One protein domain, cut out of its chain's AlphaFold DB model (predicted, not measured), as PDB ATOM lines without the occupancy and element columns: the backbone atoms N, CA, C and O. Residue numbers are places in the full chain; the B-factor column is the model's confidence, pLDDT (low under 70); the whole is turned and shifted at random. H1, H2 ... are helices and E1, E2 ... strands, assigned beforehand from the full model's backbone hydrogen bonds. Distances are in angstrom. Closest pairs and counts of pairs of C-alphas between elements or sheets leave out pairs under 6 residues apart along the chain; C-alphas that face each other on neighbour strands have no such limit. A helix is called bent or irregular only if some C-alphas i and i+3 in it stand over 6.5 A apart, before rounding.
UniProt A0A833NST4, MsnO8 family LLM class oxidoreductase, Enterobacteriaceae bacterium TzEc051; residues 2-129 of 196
ATOM      1  N   GLY A   2     172.904 143.309 189.859       94.75
ATOM      2  CA  GLY A   2     173.242 144.639 190.402       94.75
ATOM      3  C   GLY A   2     173.123 145.810 189.411       94.75
ATOM      4  O   GLY A   2     172.463 146.804 189.692       94.75
ATOM      5  N   THR A   3     173.650 145.649 188.191       97.19
ATOM      6  CA  THR A   3     173.461 146.627 187.101       97.19
ATOM      7  C   THR A   3     171.988 146.869 186.766       97.19
ATOM      8  O   THR A   3     171.588 148.014 186.606       97.19
ATOM      9  N   LEU A   4     171.173 145.810 186.681       97.81
ATOM     10  CA  LEU A   4     169.740 145.941 186.393       97.81
ATOM     11  C   LEU A   4     169.018 146.673 187.524       97.81
ATOM     12  O   LEU A   4     168.222 147.553 187.235       97.81
ATOM     13  N   ALA A   5     169.323 146.350 188.782       97.06
ATOM     14  CA  ALA A   5     168.732 147.010 189.945       97.06
ATOM     15  C   ALA A   5     169.135 148.490 190.040       97.06
ATOM     16  O   ALA A   5     168.335 149.320 190.449       97.06
ATOM     17  N   THR A   6     170.347 148.837 189.596       96.38
ATOM     18  CA  THR A   6     170.790 150.238 189.499       96.38
ATOM     19  C   THR A   6     170.044 150.996 188.396       96.38
ATOM     20  O   THR A   6     169.669 152.149 188.582       96.38
ATOM     21  N   LEU A   7     169.831 150.364 187.236       97.75
ATOM     22  CA  LEU A   7     169.120 150.971 186.103       97.75
ATOM     23  C   LEU A   7     167.604 151.053 186.328       97.75
ATOM     24  O   LEU A   7     166.961 151.978 185.837       97.75
ATOM     25  N   TYR A   8     167.038 150.089 187.054       97.19
ATOM     26  CA  TYR A   8     165.608 149.957 187.320       97.19
ATOM     27  C   TYR A   8     165.361 149.685 188.814       97.19
ATOM     28  O   TYR A   8     165.051 148.545 189.181       97.19
ATOM     29  N   PRO A   9     165.499 150.709 189.676       94.44
ATOM     30  CA  PRO A   9     165.269 150.568 191.112       94.44
ATOM     31  C   PRO A   9     163.879 149.999 191.413       94.44
ATOM     32  O   PRO A   9     162.926 150.283 190.686       94.44
ATOM     33  N   ASP A  10     163.786 149.167 192.452       92.88
ATOM     34  CA  ASP A  10     162.544 148.567 192.973       92.88
ATOM     35  C   ASP A  10     161.741 147.708 191.975       92.88
ATOM     36  O   ASP A  10     160.576 147.386 192.203       92.88
ATOM     37  N   ARG A  11     162.357 147.309 190.853       97.06
ATOM     38  CA  ARG A  11     161.709 146.516 189.789       97.06
ATOM     39  C   ARG A  11     162.388 145.186 189.486       97.06
ATOM     40  O   ARG A  11     161.970 144.493 188.557       97.06
ATOM     41  N   ILE A  12     163.460 144.855 190.201       97.56
ATOM     42  CA  ILE A  12     164.305 143.698 189.909       97.56
ATOM     43  C   ILE A  12     164.324 142.761 191.106       97.56
ATOM     44  O   ILE A  12     164.744 143.145 192.191       97.56
ATOM     45  N   GLU A  13     163.963 141.510 190.854       96.38
ATOM     46  CA  GLU A  13     164.156 140.388 191.766       96.38
ATOM     47  C   GLU A  13     165.020 139.330 191.069       96.38
ATOM     48  O   GLU A  13     165.009 139.200 189.838       96.38
ATOM     49  N   LEU A  14     165.788 138.570 191.845       97.19
ATOM     50  CA  LEU A  14     166.630 137.489 191.347       97.19
ATOM     51  C   LEU A  14     166.067 136.133 191.768       97.19
ATOM     52  O   LEU A  14     166.164 135.750 192.928       97.19
ATOM     53  N   GLY A  15     165.554 135.367 190.810       96.25
ATOM     54  CA  GLY A  15     165.252 133.952 191.010       96.25
ATOM     55  C   GLY A  15     166.493 133.072 190.837       96.25
ATOM     56  O   GLY A  15     167.095 133.058 189.765       96.25
ATOM     57  N   LEU A  16     166.855 132.307 191.868       94.81
ATOM     58  CA  LEU A  16     167.935 131.320 191.845       94.81
ATOM     59  C   LEU A  16     167.352 129.913 191.886       94.81
ATOM     60  O   LEU A  16     166.726 129.525 192.865       94.81
ATOM     61  N   GLY A  17     167.580 129.127 190.841       90.56
ATOM     62  CA  GLY A  17     167.151 127.735 190.780       90.56
ATOM     63  C   GLY A  17     168.300 126.823 190.397       90.56
ATOM     64  O   GLY A  17     169.170 127.197 189.610       90.56
ATOM     65  N   ARG A  18     168.278 125.597 190.918       85.06
ATOM     66  CA  ARG A  18     169.214 124.565 190.481       85.06
ATOM     67  C   ARG A  18     168.757 124.028 189.130       85.06
ATOM     68  O   ARG A  18     167.763 123.307 189.058       85.06
ATOM     69  N   ALA A  19     169.487 124.341 188.067       68.12
ATOM     70  CA  ALA A  19     169.270 123.716 186.772       68.12
ATOM     71  C   ALA A  19     170.212 122.506 186.631       68.12
ATOM     72  O   ALA A  19     171.425 122.681 186.731       68.12
ATOM     73  N   PRO A  20     169.719 121.286 186.335       57.41
ATOM     74  CA  PRO A  20     170.601 120.196 185.903       57.41
ATOM     75  C   PRO A  20     171.324 120.540 184.588       57.41
ATOM     76  O   PRO A  20     172.335 119.918 184.256       57.41
ATOM     77  N   GLY A  21     170.825 121.557 183.877       58.12
ATOM     78  CA  GLY A  21     171.320 122.003 182.593       58.12
ATOM     79  C   GLY A  21     170.389 121.643 181.440       58.12
ATOM     80  O   GLY A  21     169.277 121.166 181.645       58.12
ATOM     81  N   THR A  22     170.862 121.883 180.222       63.28
ATOM     82  CA  THR A  22     170.296 121.337 178.976       63.28
ATOM     83  C   THR A  22     170.884 119.939 178.711       63.28
ATOM     84  O   THR A  22     171.457 119.323 179.611       63.28
ATOM     85  N   ASP A  23     170.740 119.400 177.502       70.12
ATOM     86  CA  ASP A  23     171.388 118.160 177.078       70.12
ATOM     87  C   ASP A  23     172.893 118.132 177.425       70.12
ATOM     88  O   ASP A  23     173.570 119.162 177.506       70.12
ATOM     89  N   GLN A  24     173.438 116.928 177.635       66.75
ATOM     90  CA  GLN A  24     174.819 116.771 178.102       66.75
ATOM     91  C   GLN A  24     175.855 117.392 177.157       66.75
ATOM     92  O   GLN A  24     176.910 117.820 177.626       66.75
ATOM     93  N   VAL A  25     175.584 117.441 175.849       76.62
ATOM     94  CA  VAL A  25     176.510 118.014 174.865       76.62
ATOM     95  C   VAL A  25     176.568 119.523 175.050       76.62
ATOM     96  O   VAL A  25     177.654 120.079 175.224       76.62
ATOM     97  N   THR A  26     175.413 120.178 175.118       76.06
ATOM     98  CA  THR A  26     175.350 121.622 175.342       76.06
ATOM     99  C   THR A  26     175.872 121.989 176.732       76.06
ATOM    100  O   THR A  26     176.612 122.961 176.872       76.06
ATOM    101  N   MET A  27     175.610 121.176 177.761       73.25
ATOM    102  CA  MET A  27     176.185 121.406 179.089       73.25
ATOM    103  C   MET A  27     177.704 121.293 179.117       73.25
ATOM    104  O   MET A  27     178.344 122.113 179.768       73.25
ATOM    105  N   ARG A  28     178.306 120.340 178.395       71.88
ATOM    106  CA  ARG A  28     179.770 120.265 178.249       71.88
ATOM    107  C   ARG A  28     180.338 121.477 177.511       71.88
ATOM    108  O   ARG A  28     181.420 121.924 177.863       71.88
ATOM    109  N   ALA A  29     179.625 122.012 176.522       77.94
ATOM    110  CA  ALA A  29     180.056 123.207 175.798       77.94
ATOM    111  C   ALA A  29     179.994 124.475 176.669       77.94
ATOM    112  O   ALA A  29     180.888 125.317 176.608       77.94
ATOM    113  N   LEU A  30     178.956 124.601 177.503       76.88
ATOM    114  CA  LEU A  30     178.790 125.724 178.430       76.88
ATOM    115  C   LEU A  30     179.729 125.625 179.642       76.88
ATOM    116  O   LEU A  30     180.202 126.644 180.149       76.88
ATOM    117  N   ARG A  31     180.017 124.408 180.115       68.50
ATOM    118  CA  ARG A  31     180.838 124.173 181.306       68.50
ATOM    119  C   ARG A  31     182.317 124.060 180.937       68.50
ATOM    120  O   ARG A  31     182.766 123.069 180.371       68.50
ATOM    121  N   ARG A  32     183.115 125.040 181.371       61.12
ATOM    122  CA  ARG A  32     184.589 125.015 181.315       61.12
ATOM    123  C   ARG A  32     185.180 124.054 182.366       61.12
ATOM    124  O   ARG A  32     185.848 124.479 183.305       61.12
ATOM    125  N   GLY A  33     184.893 122.758 182.240       55.78
ATOM    126  CA  GLY A  33     185.583 121.685 182.970       55.78
ATOM    127  C   GLY A  33     185.209 121.465 184.442       55.78
ATOM    128  O   GLY A  33     185.873 120.669 185.094       55.78
ATOM    129  N   HIS A  34     184.168 122.113 184.975       60.59
ATOM    130  CA  HIS A  34     183.720 121.899 186.360       60.59
ATOM    131  C   HIS A  34     182.448 121.039 186.411       60.59
ATOM    132  O   HIS A  34     181.440 121.367 185.780       60.59
ATOM    133  N   GLN A  35     182.495 119.936 187.166       61.12
ATOM    134  CA  GLN A  35     181.295 119.236 187.627       61.12
ATOM    135  C   GLN A  35     180.783 119.949 188.881       61.12
ATOM    136  O   GLN A  35     181.501 120.028 189.874       61.12
ATOM    137  N   GLU A  36     179.556 120.472 188.839       63.72
ATOM    138  CA  GLU A  36     178.870 120.924 190.054       63.72
ATOM    139  C   GLU A  36     178.657 119.734 190.988       63.72
ATOM    140  O   GLU A  36     178.090 118.712 190.591       63.72
ATOM    141  N   THR A  37     179.103 119.877 192.230       67.88
ATOM    142  CA  THR A  37     178.707 118.994 193.323       67.88
ATOM    143  C   THR A  37     177.371 119.467 193.894       67.88
ATOM    144  O   THR A  37     176.989 120.628 193.736       67.88
ATOM    145  N   GLU A  38     176.645 118.581 194.577       67.19
ATOM    146  CA  GLU A  38     175.373 118.945 195.224       67.19
ATOM    147  C   GLU A  38     175.542 120.080 196.250       67.19
ATOM    148  O   GLU A  38     174.649 120.912 196.407       67.19
ATOM    149  N   ASP A  39     176.729 120.180 196.853       76.62
ATOM    150  CA  ASP A  39     177.083 121.212 197.828       76.62
ATOM    151  C   ASP A  39     177.498 122.554 197.212       76.62
ATOM    152  O   ASP A  39     177.756 123.504 197.959       76.62
ATOM    153  N   GLN A  40     177.636 122.656 195.887       85.88
ATOM    154  CA  GLN A  40     178.078 123.898 195.249       85.88
ATOM    155  C   GLN A  40     176.958 124.940 195.243       85.88
ATOM    156  O   GLN A  40     177.163 126.071 195.670       85.88
ATOM    157  N   PHE A  41     175.744 124.537 194.862       89.50
ATOM    158  CA  PHE A  41     174.617 125.458 194.733       89.50
ATOM    159  C   PHE A  41     174.283 126.220 196.035       89.50
ATOM    160  O   PHE A  41     174.149 127.440 195.975       89.50
ATOM    161  N   PRO A  42     174.216 125.586 197.229       93.25
ATOM    162  CA  PRO A  42     174.048 126.327 198.481       93.25
ATOM    163  C   PRO A  42     175.131 127.381 198.730       93.25
ATOM    164  O   PRO A  42     174.828 128.455 199.248       93.25
ATOM    165  N   ARG A  43     176.388 127.094 198.363       93.19
ATOM    166  CA  ARG A  43     177.501 128.041 198.524       93.19
ATOM    167  C   ARG A  43     177.359 129.220 197.573       93.19
ATOM    168  O   ARG A  43     177.495 130.351 198.024       93.19
ATOM    169  N   ASP A  44     177.009 128.958 196.318       93.00
ATOM    170  CA  ASP A  44     176.792 130.000 195.309       93.00
ATOM    171  C   ASP A  44     175.656 130.943 195.717       93.00
ATOM    172  O   ASP A  44     175.773 132.158 195.575       93.00
ATOM    173  N   VAL A  45     174.567 130.406 196.281       95.50
ATOM    174  CA  VAL A  45     173.456 131.217 196.801       95.50
ATOM    175  C   VAL A  45     173.949 132.163 197.899       95.50
ATOM    176  O   VAL A  45     173.702 133.366 197.822       95.50
ATOM    177  N   VAL A  46     174.677 131.652 198.896       95.75
ATOM    178  CA  VAL A  46     175.216 132.474 199.993       95.75
ATOM    179  C   VAL A  46     176.211 133.517 199.477       95.75
ATOM    180  O   VAL A  46     176.182 134.668 199.915       95.75
ATOM    181  N   GLU A  47     177.064 133.146 198.525       94.62
ATOM    182  CA  GLU A  47     178.028 134.057 197.912       94.62
ATOM    183  C   GLU A  47     177.328 135.195 197.147       94.62
ATOM    184  O   GLU A  47     177.660 136.367 197.333       94.62
ATOM    185  N   ILE A  48     176.300 134.880 196.350       95.44
ATOM    186  CA  ILE A  48     175.491 135.873 195.627       95.44
ATOM    187  C   ILE A  48     174.803 136.836 196.596       95.44
ATOM    188  O   ILE A  48     174.845 138.048 196.376       95.44
ATOM    189  N   LEU A  49     174.200 136.323 197.672       96.19
ATOM    190  CA  LEU A  49     173.576 137.157 198.702       96.19
ATOM    191  C   LEU A  49     174.585 138.136 199.310       96.19
ATOM    192  O   LEU A  49     174.286 139.319 199.465       96.19
ATOM    193  N   GLN A  50     175.806 137.673 199.591       95.56
ATOM    194  CA  GLN A  50     176.873 138.520 200.117       95.56
ATOM    195  C   GLN A  50     177.291 139.620 199.129       95.56
ATOM    196  O   GLN A  50     177.611 140.731 199.553       95.56
ATOM    197  N   TYR A  51     177.263 139.360 197.819       95.88
ATOM    198  CA  TYR A  51     177.632 140.354 196.808       95.88
ATOM    199  C   TYR A  51     176.661 141.532 196.682       95.88
ATOM    200  O   TYR A  51     177.085 142.597 196.230       95.88
ATOM    201  N   PHE A  52     175.397 141.382 197.084       96.25
ATOM    202  CA  PHE A  52     174.427 142.487 197.059       96.25
ATOM    203  C   PHE A  52     174.440 143.364 198.312       96.25
ATOM    204  O   PHE A  52     173.843 144.444 198.305       96.25
ATOM    205  N   LYS A  53     175.139 142.933 199.363       95.88
ATOM    206  CA  LYS A  53     175.282 143.673 200.620       95.88
ATOM    207  C   LYS A  53     176.331 144.779 200.519       95.88
ATOM    208  O   LYS A  53     177.011 144.953 199.501       95.88
ATOM    209  N   ALA A  54     176.464 145.538 201.602       95.88
ATOM    210  CA  ALA A  54     177.592 146.434 201.790       95.88
ATOM    211  C   ALA A  54     178.921 145.647 201.792       95.88
ATOM    212  O   ALA A  54     179.008 144.606 202.452       95.88
ATOM    213  N   PRO A  55     179.968 146.124 201.088       94.81
ATOM    214  CA  PRO A  55     181.272 145.470 201.104       94.81
ATOM    215  C   PRO A  55     181.876 145.444 202.511       94.81
ATOM    216  O   PRO A  55     181.877 146.456 203.213       94.81
ATOM    217  N   GLN A  56     182.438 144.303 202.908       93.69
ATOM    218  CA  GLN A  56     183.143 144.162 204.185       93.69
ATOM    219  C   GLN A  56     184.621 144.566 204.066       93.69
ATOM    220  O   GLN A  56     185.229 144.488 202.994       93.69
ATOM    221  N   VAL A  57     185.235 144.964 205.185       92.69
ATOM    222  CA  VAL A  57     186.676 145.268 205.234       92.69
ATOM    223  C   VAL A  57     187.477 144.020 204.849       92.69
ATOM    224  O   VAL A  57     187.301 142.955 205.433       92.69
ATOM    225  N   GLY A  58     188.364 144.151 203.858       90.12
ATOM    226  CA  GLY A  58     189.177 143.038 203.353       90.12
ATOM    227  C   GLY A  58     188.472 142.125 202.340       90.12
ATOM    228  O   GLY A  58     189.079 141.156 201.877       90.12
ATOM    229  N   GLN A  59     187.227 142.427 201.951       93.06
ATOM    230  CA  GLN A  59     186.523 141.699 200.896       93.06
ATOM    231  C   GLN A  59     187.253 141.859 199.554       93.06
ATOM    232  O   GLN A  59     187.423 142.965 199.045       93.06
ATOM    233  N   LYS A  60     187.688 140.735 198.972       92.94
ATOM    234  CA  LYS A  60     188.493 140.728 197.736       92.94
ATOM    235  C   LYS A  60     187.692 141.077 196.483       92.94
ATOM    236  O   LYS A  60     188.244 141.656 195.555       92.94
ATOM    237  N   ILE A  61     186.416 140.693 196.441       93.69
ATOM    238  CA  ILE A  61     185.538 140.875 195.280       93.69
ATOM    239  C   ILE A  61     184.397 141.802 195.674       93.69
ATOM    240  O   ILE A  61     183.599 141.470 196.546       93.69
ATOM    241  N   ILE A  62     184.306 142.950 195.008       95.06
ATOM    242  CA  ILE A  62     183.212 143.908 195.170       95.06
ATOM    243  C   ILE A  62     182.404 143.893 193.880       95.06
ATOM    244  O   ILE A  62     182.898 144.293 192.824       95.06
ATOM    245  N   ALA A  63     181.159 143.432 193.954       94.38
ATOM    246  CA  ALA A  63     180.283 143.400 192.794       94.38
ATOM    247  C   ALA A  63     179.869 144.830 192.440       94.38
ATOM    248  O   ALA A  63     178.932 145.326 193.027       94.38
ATOM    249  N   THR A  64     180.534 145.507 191.501       94.94
ATOM    250  CA  THR A  64     180.162 146.876 191.079       94.94
ATOM    251  C   THR A  64     179.336 146.845 189.791       94.94
ATOM    252  O   THR A  64     179.787 146.219 188.831       94.94
ATOM    253  N   PRO A  65     178.145 147.484 189.718       93.88
ATOM    254  CA  PRO A  65     177.472 148.341 190.715       93.88
ATOM    255  C   PRO A  65     176.461 147.588 191.616       93.88
ATOM    256  O   PRO A  65     175.428 148.129 191.980       93.88
ATOM    257  N   GLY A  66     176.671 146.300 191.892       93.12
ATOM    258  CA  GLY A  66     175.743 145.467 192.668       93.12
ATOM    259  C   GLY A  66     175.853 145.563 194.188       93.12
ATOM    260  O   GLY A  66     174.908 145.191 194.877       93.12
ATOM    261  N   GLN A  67     176.948 146.071 194.736       95.62
ATOM    262  CA  GLN A  67     177.083 146.278 196.167       95.62
ATOM    263  C   GLN A  67     176.043 147.293 196.647       95.62
ATOM    264  O   GLN A  67     175.718 148.238 195.933       95.62
ATOM    265  N   ASN A  68     175.535 147.114 197.864       95.88
ATOM    266  CA  ASN A  68     174.458 147.926 198.447       95.88
ATOM    267  C   ASN A  68     173.117 147.906 197.692       95.88
ATOM    268  O   ASN A  68     172.195 148.608 198.105       95.88
ATOM    269  N   THR A  69     172.967 147.128 196.617       96.12
ATOM    270  CA  THR A  69     171.688 147.072 195.892       96.12
ATOM    271  C   THR A  69     170.641 146.230 196.608       96.12
ATOM    272  O   THR A  69     169.463 146.415 196.333       96.12
ATOM    273  N   HIS A  70     171.052 145.325 197.509       95.94
ATOM    274  CA  HIS A  70     170.161 144.465 198.297       95.94
ATOM    275  C   HIS A  70     169.041 143.821 197.456       95.94
ATOM    276  O   HIS A  70     167.895 143.752 197.890       95.94
ATOM    277  N   VAL A  71     169.368 143.381 196.230       96.81
ATOM    278  CA  VAL A  71     168.386 142.809 195.295       96.81
ATOM    279  C   VAL A  71     167.630 141.662 195.977       96.81
ATOM    280  O   VAL A  71     168.292 140.724 196.429       96.81
ATOM    281  N   PRO A  72     166.283 141.688 196.025       96.69
ATOM    282  CA  PRO A  72     165.502 140.586 196.574       96.69
ATOM    283  C   PRO A  72     165.799 139.282 195.833       96.69
ATOM    284  O   PRO A  72     165.776 139.236 194.599       96.69
ATOM    285  N   VAL A  73     166.080 138.218 196.583       97.44
ATOM    286  CA  VAL A  73     166.412 136.901 196.028       97.44
ATOM    287  C   VAL A  73     165.318 135.900 196.367       97.44
ATOM    288  O   VAL A  73     164.977 135.714 197.529       97.44
ATOM    289  N   TRP A  74     164.825 135.213 195.342       97.69
ATOM    290  CA  TRP A  74     163.891 134.101 195.440       97.69
ATOM    291  C   TRP A  74     164.606 132.788 195.188       97.69
ATOM    292  O   TRP A  74     165.311 132.650 194.185       97.69
ATOM    293  N   LEU A  75     164.372 131.792 196.038       97.44
ATOM    294  CA  LEU A  75     164.818 130.440 195.736       97.44
ATOM    295  C   LEU A  75     163.738 129.711 194.930       97.44
ATOM    296  O   LEU A  75     162.598 129.558 195.366       97.44
ATOM    297  N   LEU A  76     164.106 129.279 193.729       95.62
ATOM    298  CA  LEU A  76     163.256 128.561 192.786       95.62
ATOM    299  C   LEU A  76     163.533 127.062 192.890       95.62
ATOM    300  O   LEU A  76     164.691 126.632 192.935       95.62
ATOM    301  N   GLY A  77     162.484 126.246 192.882       92.25
ATOM    302  CA  GLY A  77     162.647 124.827 193.156       92.25
ATOM    303  C   GLY A  77     161.581 123.908 192.592       92.25
ATOM    304  O   GLY A  77     160.433 124.290 192.413       92.25
ATOM    305  N   SER A  78     161.970 122.659 192.345       90.81
ATOM    306  CA  SER A  78     161.069 121.557 191.979       90.81
ATOM    307  C   SER A  78     161.377 120.280 192.773       90.81
ATOM    308  O   SER A  78     161.071 119.175 192.331       90.81
ATOM    309  N   SER A  79     162.043 120.413 193.927       90.06
ATOM    310  CA  SER A  79     162.451 119.301 194.794       90.06
ATOM    311  C   SER A  79     162.464 119.703 196.271       90.06
ATOM    312  O   SER A  79     162.570 120.886 196.599       90.06
ATOM    313  N   LEU A  80     162.442 118.717 197.171       92.56
ATOM    314  CA  LEU A  80     162.496 118.959 198.622       92.56
ATOM    315  C   LEU A  80     163.789 119.657 199.065       92.56
ATOM    316  O   LEU A  80     163.758 120.488 199.964       92.56
ATOM    317  N   PHE A  81     164.910 119.385 198.391       92.38
ATOM    318  CA  PHE A  81     166.192 120.037 198.672       92.38
ATOM    319  C   PHE A  81     166.094 121.566 198.585       92.38
ATOM    320  O   PHE A  81     166.549 122.280 199.473       92.38
ATOM    321  N   SER A  82     165.461 122.078 197.523       91.75
ATOM    322  CA  SER A  82     165.283 123.524 197.356       91.75
ATOM    323  C   SER A  82     164.386 124.131 198.438       91.75
ATOM    324  O   SER A  82     164.677 125.220 198.914       91.75
ATOM    325  N   ALA A  83     163.355 123.408 198.887       96.06
ATOM    326  CA  ALA A  83     162.507 123.853 199.990       96.06
ATOM    327  C   ALA A  83     163.294 123.948 201.308       96.06
ATOM    328  O   ALA A  83     163.211 124.962 201.996       96.06
ATOM    329  N   GLN A  84     164.120 122.941 201.620       96.44
ATOM    330  CA  GLN A  84     164.982 122.942 202.810       96.44
ATOM    331  C   GLN A  84     165.995 124.089 202.786       96.44
ATOM    332  O   GLN A  84     166.188 124.764 203.793       96.44
ATOM    333  N   LEU A  85     166.631 124.329 201.637       96.56
ATOM    334  CA  LEU A  85     167.603 125.411 201.501       96.56
ATOM    335  C   LEU A  85     166.941 126.790 201.651       96.56
ATOM    336  O   LEU A  85     167.491 127.642 202.344       96.56
ATOM    337  N   ALA A  86     165.764 127.001 201.048       97.94
ATOM    338  CA  ALA A  86     165.015 128.253 201.194       97.94
ATOM    339  C   ALA A  86     164.637 128.507 202.655       97.94
ATOM    340  O   ALA A  86     164.790 129.624 203.142       97.94
ATOM    341  N   ALA A  87     164.171 127.462 203.341       98.25
ATOM    342  CA  ALA A  87     163.754 127.520 204.734       98.25
ATOM    343  C   ALA A  87     164.923 127.880 205.658       98.25
ATOM    344  O   ALA A  87     164.824 128.828 206.431       98.25
ATOM    345  N   LYS A  88     166.060 127.191 205.497       98.06
ATOM    346  CA  LYS A  88     167.277 127.414 206.288       98.06
ATOM    347  C   LYS A  88     167.895 128.798 206.079       98.06
ATOM    348  O   LYS A  88     168.507 129.345 206.985       98.06
ATOM    349  N   LEU A  89     167.800 129.352 204.869       97.94
ATOM    350  CA  LEU A  89     168.304 130.697 204.573       97.94
ATOM    351  C   LEU A  89     167.271 131.800 204.863       97.94
ATOM    352  O   LEU A  89     167.581 132.975 204.674       97.94
ATOM    353  N   GLY A  90     166.050 131.437 205.271       98.31
ATOM    354  CA  GLY A  90     164.946 132.367 205.485       98.31
ATOM    355  C   GLY A  90     164.584 133.180 204.240       98.31
ATOM    356  O   GLY A  90     164.291 134.367 204.356       98.31
ATOM    357  N   LEU A  91     164.660 132.573 203.050       98.38
ATOM    358  CA  LEU A  91     164.383 133.220 201.760       98.38
ATOM    359  C   LEU A  91     162.945 132.958 201.285       98.38
ATOM    360  O   LEU A  91     162.361 131.925 201.638       98.38
ATOM    361  N   PRO A  92     162.371 133.834 200.436       98.19
ATOM    362  CA  PRO A  92     161.119 133.538 199.755       98.19
ATOM    363  C   PRO A  92     161.304 132.368 198.780       98.19
ATOM    364  O   PRO A  92     162.321 132.258 198.085       98.19
ATOM    365  N   TYR A  93     160.313 131.480 198.734       98.19
ATOM    366  CA  TYR A  93     160.379 130.228 197.982       98.19
ATOM    367  C   TYR A  93     159.339 130.181 196.863       98.19
ATOM    368  O   TYR A  93     158.170 130.478 197.096       98.19
ATOM    369  N   SER A  94     159.733 129.769 195.654       97.19
ATOM    370  CA  SER A  94     158.808 129.553 194.536       97.19
ATOM    371  C   SER A  94     158.912 128.133 193.976       97.19
ATOM    372  O   SER A  94     159.958 127.735 193.451       97.19
ATOM    373  N   PHE A  95     157.825 127.362 194.080       96.19
ATOM    374  CA  PHE A  95     157.783 125.963 193.641       96.19
ATOM    375  C   PHE A  95     157.251 125.810 192.207       96.19
ATOM    376  O   PHE A  95     156.142 126.237 191.884       96.19
ATOM    377  N   ALA A  96     157.989 125.122 191.340       93.06
ATOM    378  CA  ALA A  96     157.598 124.830 189.962       93.06
ATOM    379  C   ALA A  96     156.685 123.588 189.874       93.06
ATOM    380  O   ALA A  96     157.109 122.497 189.475       93.06
ATOM    381  N   SER A  97     155.407 123.744 190.241       88.81
ATOM    382  CA  SER A  97     154.434 122.636 190.242       88.81
ATOM    383  C   SER A  97     154.156 122.083 188.843       88.81
ATOM    384  O   SER A  97     153.870 120.902 188.708       88.81
ATOM    385  N   HIS A  98     154.352 122.884 187.794       84.62
ATOM    386  CA  HIS A  98     154.300 122.454 186.392       84.62
ATOM    387  C   HIS A  98     155.395 121.449 185.974       84.62
ATOM    388  O   HIS A  98     155.331 120.921 184.867       84.62
ATOM    389  N   PHE A  99     156.401 121.193 186.818       83.94
ATOM    390  CA  PHE A  99     157.404 120.140 186.601       83.94
ATOM    391  C   PHE A  99     157.271 118.978 187.585       83.94
ATOM    392  O   PHE A  99     157.485 117.828 187.208       83.94
ATOM    393  N   ALA A 100     156.938 119.267 188.844       86.06
ATOM    394  CA  ALA A 100     156.875 118.272 189.914       86.06
ATOM    395  C   ALA A 100     155.583 118.406 190.742       86.06
ATOM    396  O   ALA A 100     155.652 118.625 191.953       86.06
ATOM    397  N   PRO A 101     154.391 118.261 190.131       88.81
ATOM    398  CA  PRO A 101     153.118 118.569 190.794       88.81
ATOM    399  C   PRO A 101     152.897 117.720 192.051       88.81
ATOM    400  O   PRO A 101     152.435 118.219 193.072       88.81
ATOM    401  N   ARG A 102     153.330 116.453 192.013       88.81
ATOM    402  CA  ARG A 102     153.231 115.497 193.127       88.81
ATOM    403  C   ARG A 102     154.030 115.895 194.373       88.81
ATOM    404  O   ARG A 102     153.720 115.422 195.456       88.81
ATOM    405  N   MET A 103     155.051 116.739 194.226       91.06
ATOM    406  CA  MET A 103     155.917 117.162 195.332       91.06
ATOM    407  C   MET A 103     155.503 118.508 195.937       91.06
ATOM    408  O   MET A 103     156.067 118.897 196.954       91.06
ATOM    409  N   LEU A 104     154.538 119.213 195.334       92.44
ATOM    410  CA  LEU A 104     154.165 120.575 195.726       92.44
ATOM    411  C   LEU A 104     153.787 120.671 197.209       92.44
ATOM    412  O   LEU A 104     154.373 121.471 197.933       92.44
ATOM    413  N   GLY A 105     152.831 119.849 197.656       94.00
ATOM    414  CA  GLY A 105     152.336 119.888 199.036       94.00
ATOM    415  C   GLY A 105     153.455 119.640 200.044       94.00
ATOM    416  O   GLY A 105     153.710 120.485 200.898       94.00
ATOM    417  N   GLN A 106     154.191 118.541 199.857       95.81
ATOM    418  CA  GLN A 106     155.306 118.164 200.726       95.81
ATOM    419  C   GLN A 106     156.416 119.227 200.752       95.81
ATOM    420  O   GLN A 106     156.985 119.498 201.801       95.81
ATOM    421  N   ALA A 107     156.742 119.845 199.613       96.12
ATOM    422  CA  ALA A 107     157.772 120.878 199.557       96.12
ATOM    423  C   ALA A 107     157.350 122.160 200.288       96.12
ATOM    424  O   ALA A 107     158.165 122.759 200.985       96.12
ATOM    425  N   ILE A 108     156.088 122.580 200.150       96.31
ATOM    426  CA  ILE A 108     155.558 123.761 200.849       96.31
ATOM    427  C   ILE A 108     155.489 123.517 202.356       96.31
ATOM    428  O   ILE A 108     155.861 124.399 203.127       96.31
ATOM    429  N   GLU A 109     155.017 122.342 202.768       97.94
ATOM    430  CA  GLU A 109     154.973 121.929 204.173       97.94
ATOM    431  C   GLU A 109     156.380 121.945 204.778       97.94
ATOM    432  O   GLU A 109     156.636 122.695 205.716       97.94
ATOM    433  N   LEU A 110     157.329 121.259 204.134       98.00
ATOM    434  CA  LEU A 110     158.726 121.211 204.555       98.00
ATOM    435  C   LEU A 110     159.371 122.599 204.652       98.00
ATOM    436  O   LEU A 110     160.139 122.849 205.581       98.00
ATOM    437  N   TYR A 111     159.078 123.498 203.707       98.44
ATOM    438  CA  TYR A 111     159.566 124.874 203.758       98.44
ATOM    439  C   TYR A 111     159.017 125.619 204.977       98.44
ATOM    440  O   TYR A 111     159.776 126.280 205.676       98.44
ATOM    441  N   ARG A 112     157.710 125.511 205.241       98.44
ATOM    442  CA  ARG A 112     157.050 126.220 206.345       98.44
ATOM    443  C   ARG A 112     157.477 125.698 207.712       98.44
ATOM    444  O   ARG A 112     157.694 126.506 208.606       98.44
ATOM    445  N   GLU A 113     157.590 124.382 207.867       98.25
ATOM    446  CA  GLU A 113     157.959 123.743 209.135       98.25
ATOM    447  C   GLU A 113     159.401 124.038 209.552       98.25
ATOM    448  O   GLU A 113     159.676 124.197 210.737       98.25
ATOM    449  N   ASN A 114     160.316 124.134 208.583       98.25
ATOM    450  CA  ASN A 114     161.743 124.339 208.845       98.25
ATOM    451  C   ASN A 114     162.197 125.787 208.622       98.25
ATOM    452  O   ASN A 114     163.397 126.039 208.529       98.25
ATOM    453  N   PHE A 115     161.265 126.726 208.439       98.75
ATOM    454  CA  PHE A 115     161.609 128.109 208.131       98.75
ATOM    455  C   PHE A 115     162.306 128.779 209.315       98.75
ATOM    456  O   PHE A 115     161.750 128.863 210.411       98.75
ATOM    457  N   GLU A 116     163.489 129.327 209.060       98.62
ATOM    458  CA  GLU A 116     164.234 130.141 210.012       98.62
ATOM    459  C   GLU A 116     164.118 131.618 209.596       98.62
ATOM    460  O   GLU A 116     164.534 131.965 208.486       98.62
ATOM    461  N   PRO A 117     163.554 132.508 210.439       98.44
ATOM    462  CA  PRO A 117     163.552 133.941 210.166       98.44
ATOM    463  C   PRO A 117     164.962 134.471 209.901       98.44
ATOM    464  O   PRO A 117     165.929 134.072 210.553       98.44
ATOM    465  N   SER A 118     165.075 135.393 208.953       97.69
ATOM    466  CA  SER A 118     166.349 135.963 208.517       97.69
ATOM    467  C   SER A 118     166.231 137.469 208.305       97.69
ATOM    468  O   SER A 118     165.159 138.051 208.450       97.69
ATOM    469  N   GLU A 119     167.323 138.114 207.894       95.25
ATOM    470  CA  GLU A 119     167.283 139.516 207.458       95.25
ATOM    471  C   GLU A 119     166.381 139.758 206.231       95.25
ATOM    472  O   GLU A 119     166.064 140.906 205.932       95.25
ATOM    473  N   TYR A 120     165.981 138.699 205.513       96.38
ATOM    474  CA  TYR A 120     165.148 138.791 204.314       96.38
ATOM    475  C   TYR A 120     163.651 138.643 204.612       96.38
ATOM    476  O   TYR A 120     162.839 139.248 203.913       96.38
ATOM    477  N   LEU A 121     163.271 137.833 205.607       97.75
ATOM    478  CA  LEU A 121     161.875 137.526 205.936       97.75
ATOM    479  C   LEU A 121     161.698 137.149 207.414       97.75
ATOM    480  O   LEU A 121     162.373 136.256 207.923       97.75
ATOM    481  N   ASP A 122     160.676 137.730 208.051       98.19
ATOM    482  CA  ASP A 122     160.263 137.383 209.422       98.19
ATOM    483  C   ASP A 122     159.391 136.116 209.494       98.19
ATOM    484  O   ASP A 122     159.243 135.501 210.549       98.19
ATOM    485  N   LYS A 123     158.749 135.744 208.380       98.38
ATOM    486  CA  LYS A 123     157.816 134.612 208.284       98.38
ATOM    487  C   LYS A 123     157.901 133.945 206.905       98.38
ATOM    488  O   LYS A 123     158.244 134.629 205.938       98.38
ATOM    489  N   PRO A 124     157.523 132.658 206.781       98.25
ATOM    490  CA  PRO A 124     157.582 131.949 205.507       98.25
ATOM    491  C   PRO A 124     156.774 132.663 204.415       98.25
ATOM    492  O   PRO A 124     155.609 133.014 204.632       98.25
ATOM    493  N   TYR A 125     157.353 132.816 203.222       98.38
ATOM    494  CA  TYR A 125     156.679 133.384 202.051       98.38
ATOM    495  C   TYR A 125     156.856 132.474 200.833       98.38
ATOM    496  O   TYR A 125     157.974 132.174 200.418       98.38
ATOM    497  N   VAL A 126     155.732 132.006 200.283       97.19
ATOM    498  CA  VAL A 126     155.699 130.975 199.236       97.19
ATOM    499  C   VAL A 126     154.924 131.467 198.024       97.19
ATOM    500  O   VAL A 126     153.817 131.983 198.159       97.19
ATOM    501  N   SER A 127     155.478 131.207 196.846       96.56
ATOM    502  CA  SER A 127     154.818 131.274 195.545       96.56
ATOM    503  C   SER A 127     154.869 129.902 194.856       96.56
ATOM    504  O   SER A 127     155.640 129.018 195.240       96.56
ATOM    505  N   MET A 128     154.035 129.688 193.842       94.12
ATOM    506  CA  MET A 128     154.077 128.481 193.020       94.12
ATOM    507  C   MET A 128     153.742 128.790 191.561       94.12
ATOM    508  O   MET A 128     152.850 129.580 191.265       94.12
ATOM    509  N   GLY A 129     154.456 128.145 190.641       92.81
ATOM    510  CA  GLY A 129     154.215 128.248 189.206       92.81
ATOM    511  C   GLY A 129     153.258 127.164 188.729       92.81
ATOM    512  O   GLY A 129     153.689 126.023 188.545       92.81
TER     513      GLY A 129
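This is residues 2 to 129 of the 196 residues of the protein "MsnO8 family LLM class oxidoreductase" of Enterobacteriaceae bacterium TzEc051 (UniProt A0A833NST4). A small twisted sheet of four short parallel strands, in the order E1 E2 E3 E4, has helices H3, H4 and H5 over one face, in two layers, and no named helix over the other. Residues 23 to 29, with most of H2, stick out on an arm, while H1 and the long stretch 53 to 72 lie past the end of the sheet where E1 and E2 begin. The printed part has 128 residues with five named helices and four named strands, in the order H1 E1 H2 H3 E2 H4 E3 H5 E4; the class is mixed, with 63 residues, under half, in named elements. It is compact, with a radius of gyration of the C-alphas of 15.9 A and spans of 44 by 42 by 28 A.

H1, residues 2 to 7, is close but not clearly touching H3, residues 40 to 52; their closest C-alphas, of Gly 2 and Phe 52, are 7.1 A apart. E1, residues 14 to 17, an edge strand, is parallel to E2, residues 73 to 77, at 26 degrees, with N 16 and O 74 2.8 A apart, within hydrogen-bond range. H2, residues 24 to 30, is not on the sheet and is apart from H3. H3 is on the sheet; its closest C-alpha to E1 is Val 45, 7.4 A from that of Leu 16. H4, residues 80 to 88, lies over E2 and E3, residues 93 to 95, at a height over the sheet of 8.8 A. E2 and E3 are parallel at 29 degrees, with N 94 and O 75 2.9 A apart. H5, residues 101 to 113, lies over E3 on the same face as H4. H4 and H5 touch, the same way at a shallow tilt of 22 degrees, closest at the C-alphas of Ala 83 and Tyr 111, 4.9 A. E4, residues 126 to 128, the other edge strand, is parallel to E3 at 23 degrees, with N 127 and O 93 2.8 A apart. Three strand-helix-strand units, parallel neighbour strands joined through helices, have right-handed crossovers: E1, H2 H3, E2; E2, H4, E3; E3, H5, E4. In H1 to H4 every O i to N i+4 pair is within hydrogen-bond range; in H5, 7 of 9 are.

H1 begins at C-alpha 2 (173.242, 144.639, 190.402). H3 is 19.0 A long, E2 13.0 A, H4 12.4 A and H5 19.7 A. H5 is irregular, with C-alphas 102 and 105 7.4 A apart. E4 ends at C-alpha 128 (154.077, 128.481, 193.020).

The two C-alphas farthest apart, of Gly 58 and Arg 102, are 46.4 A apart. The printed part has no cut. The links H3 to E2 and H5 to E4 are long. Mean pLDDT of the printed part is 90.5; residues 19 to 22, 24 and 31 to 38 are under 70.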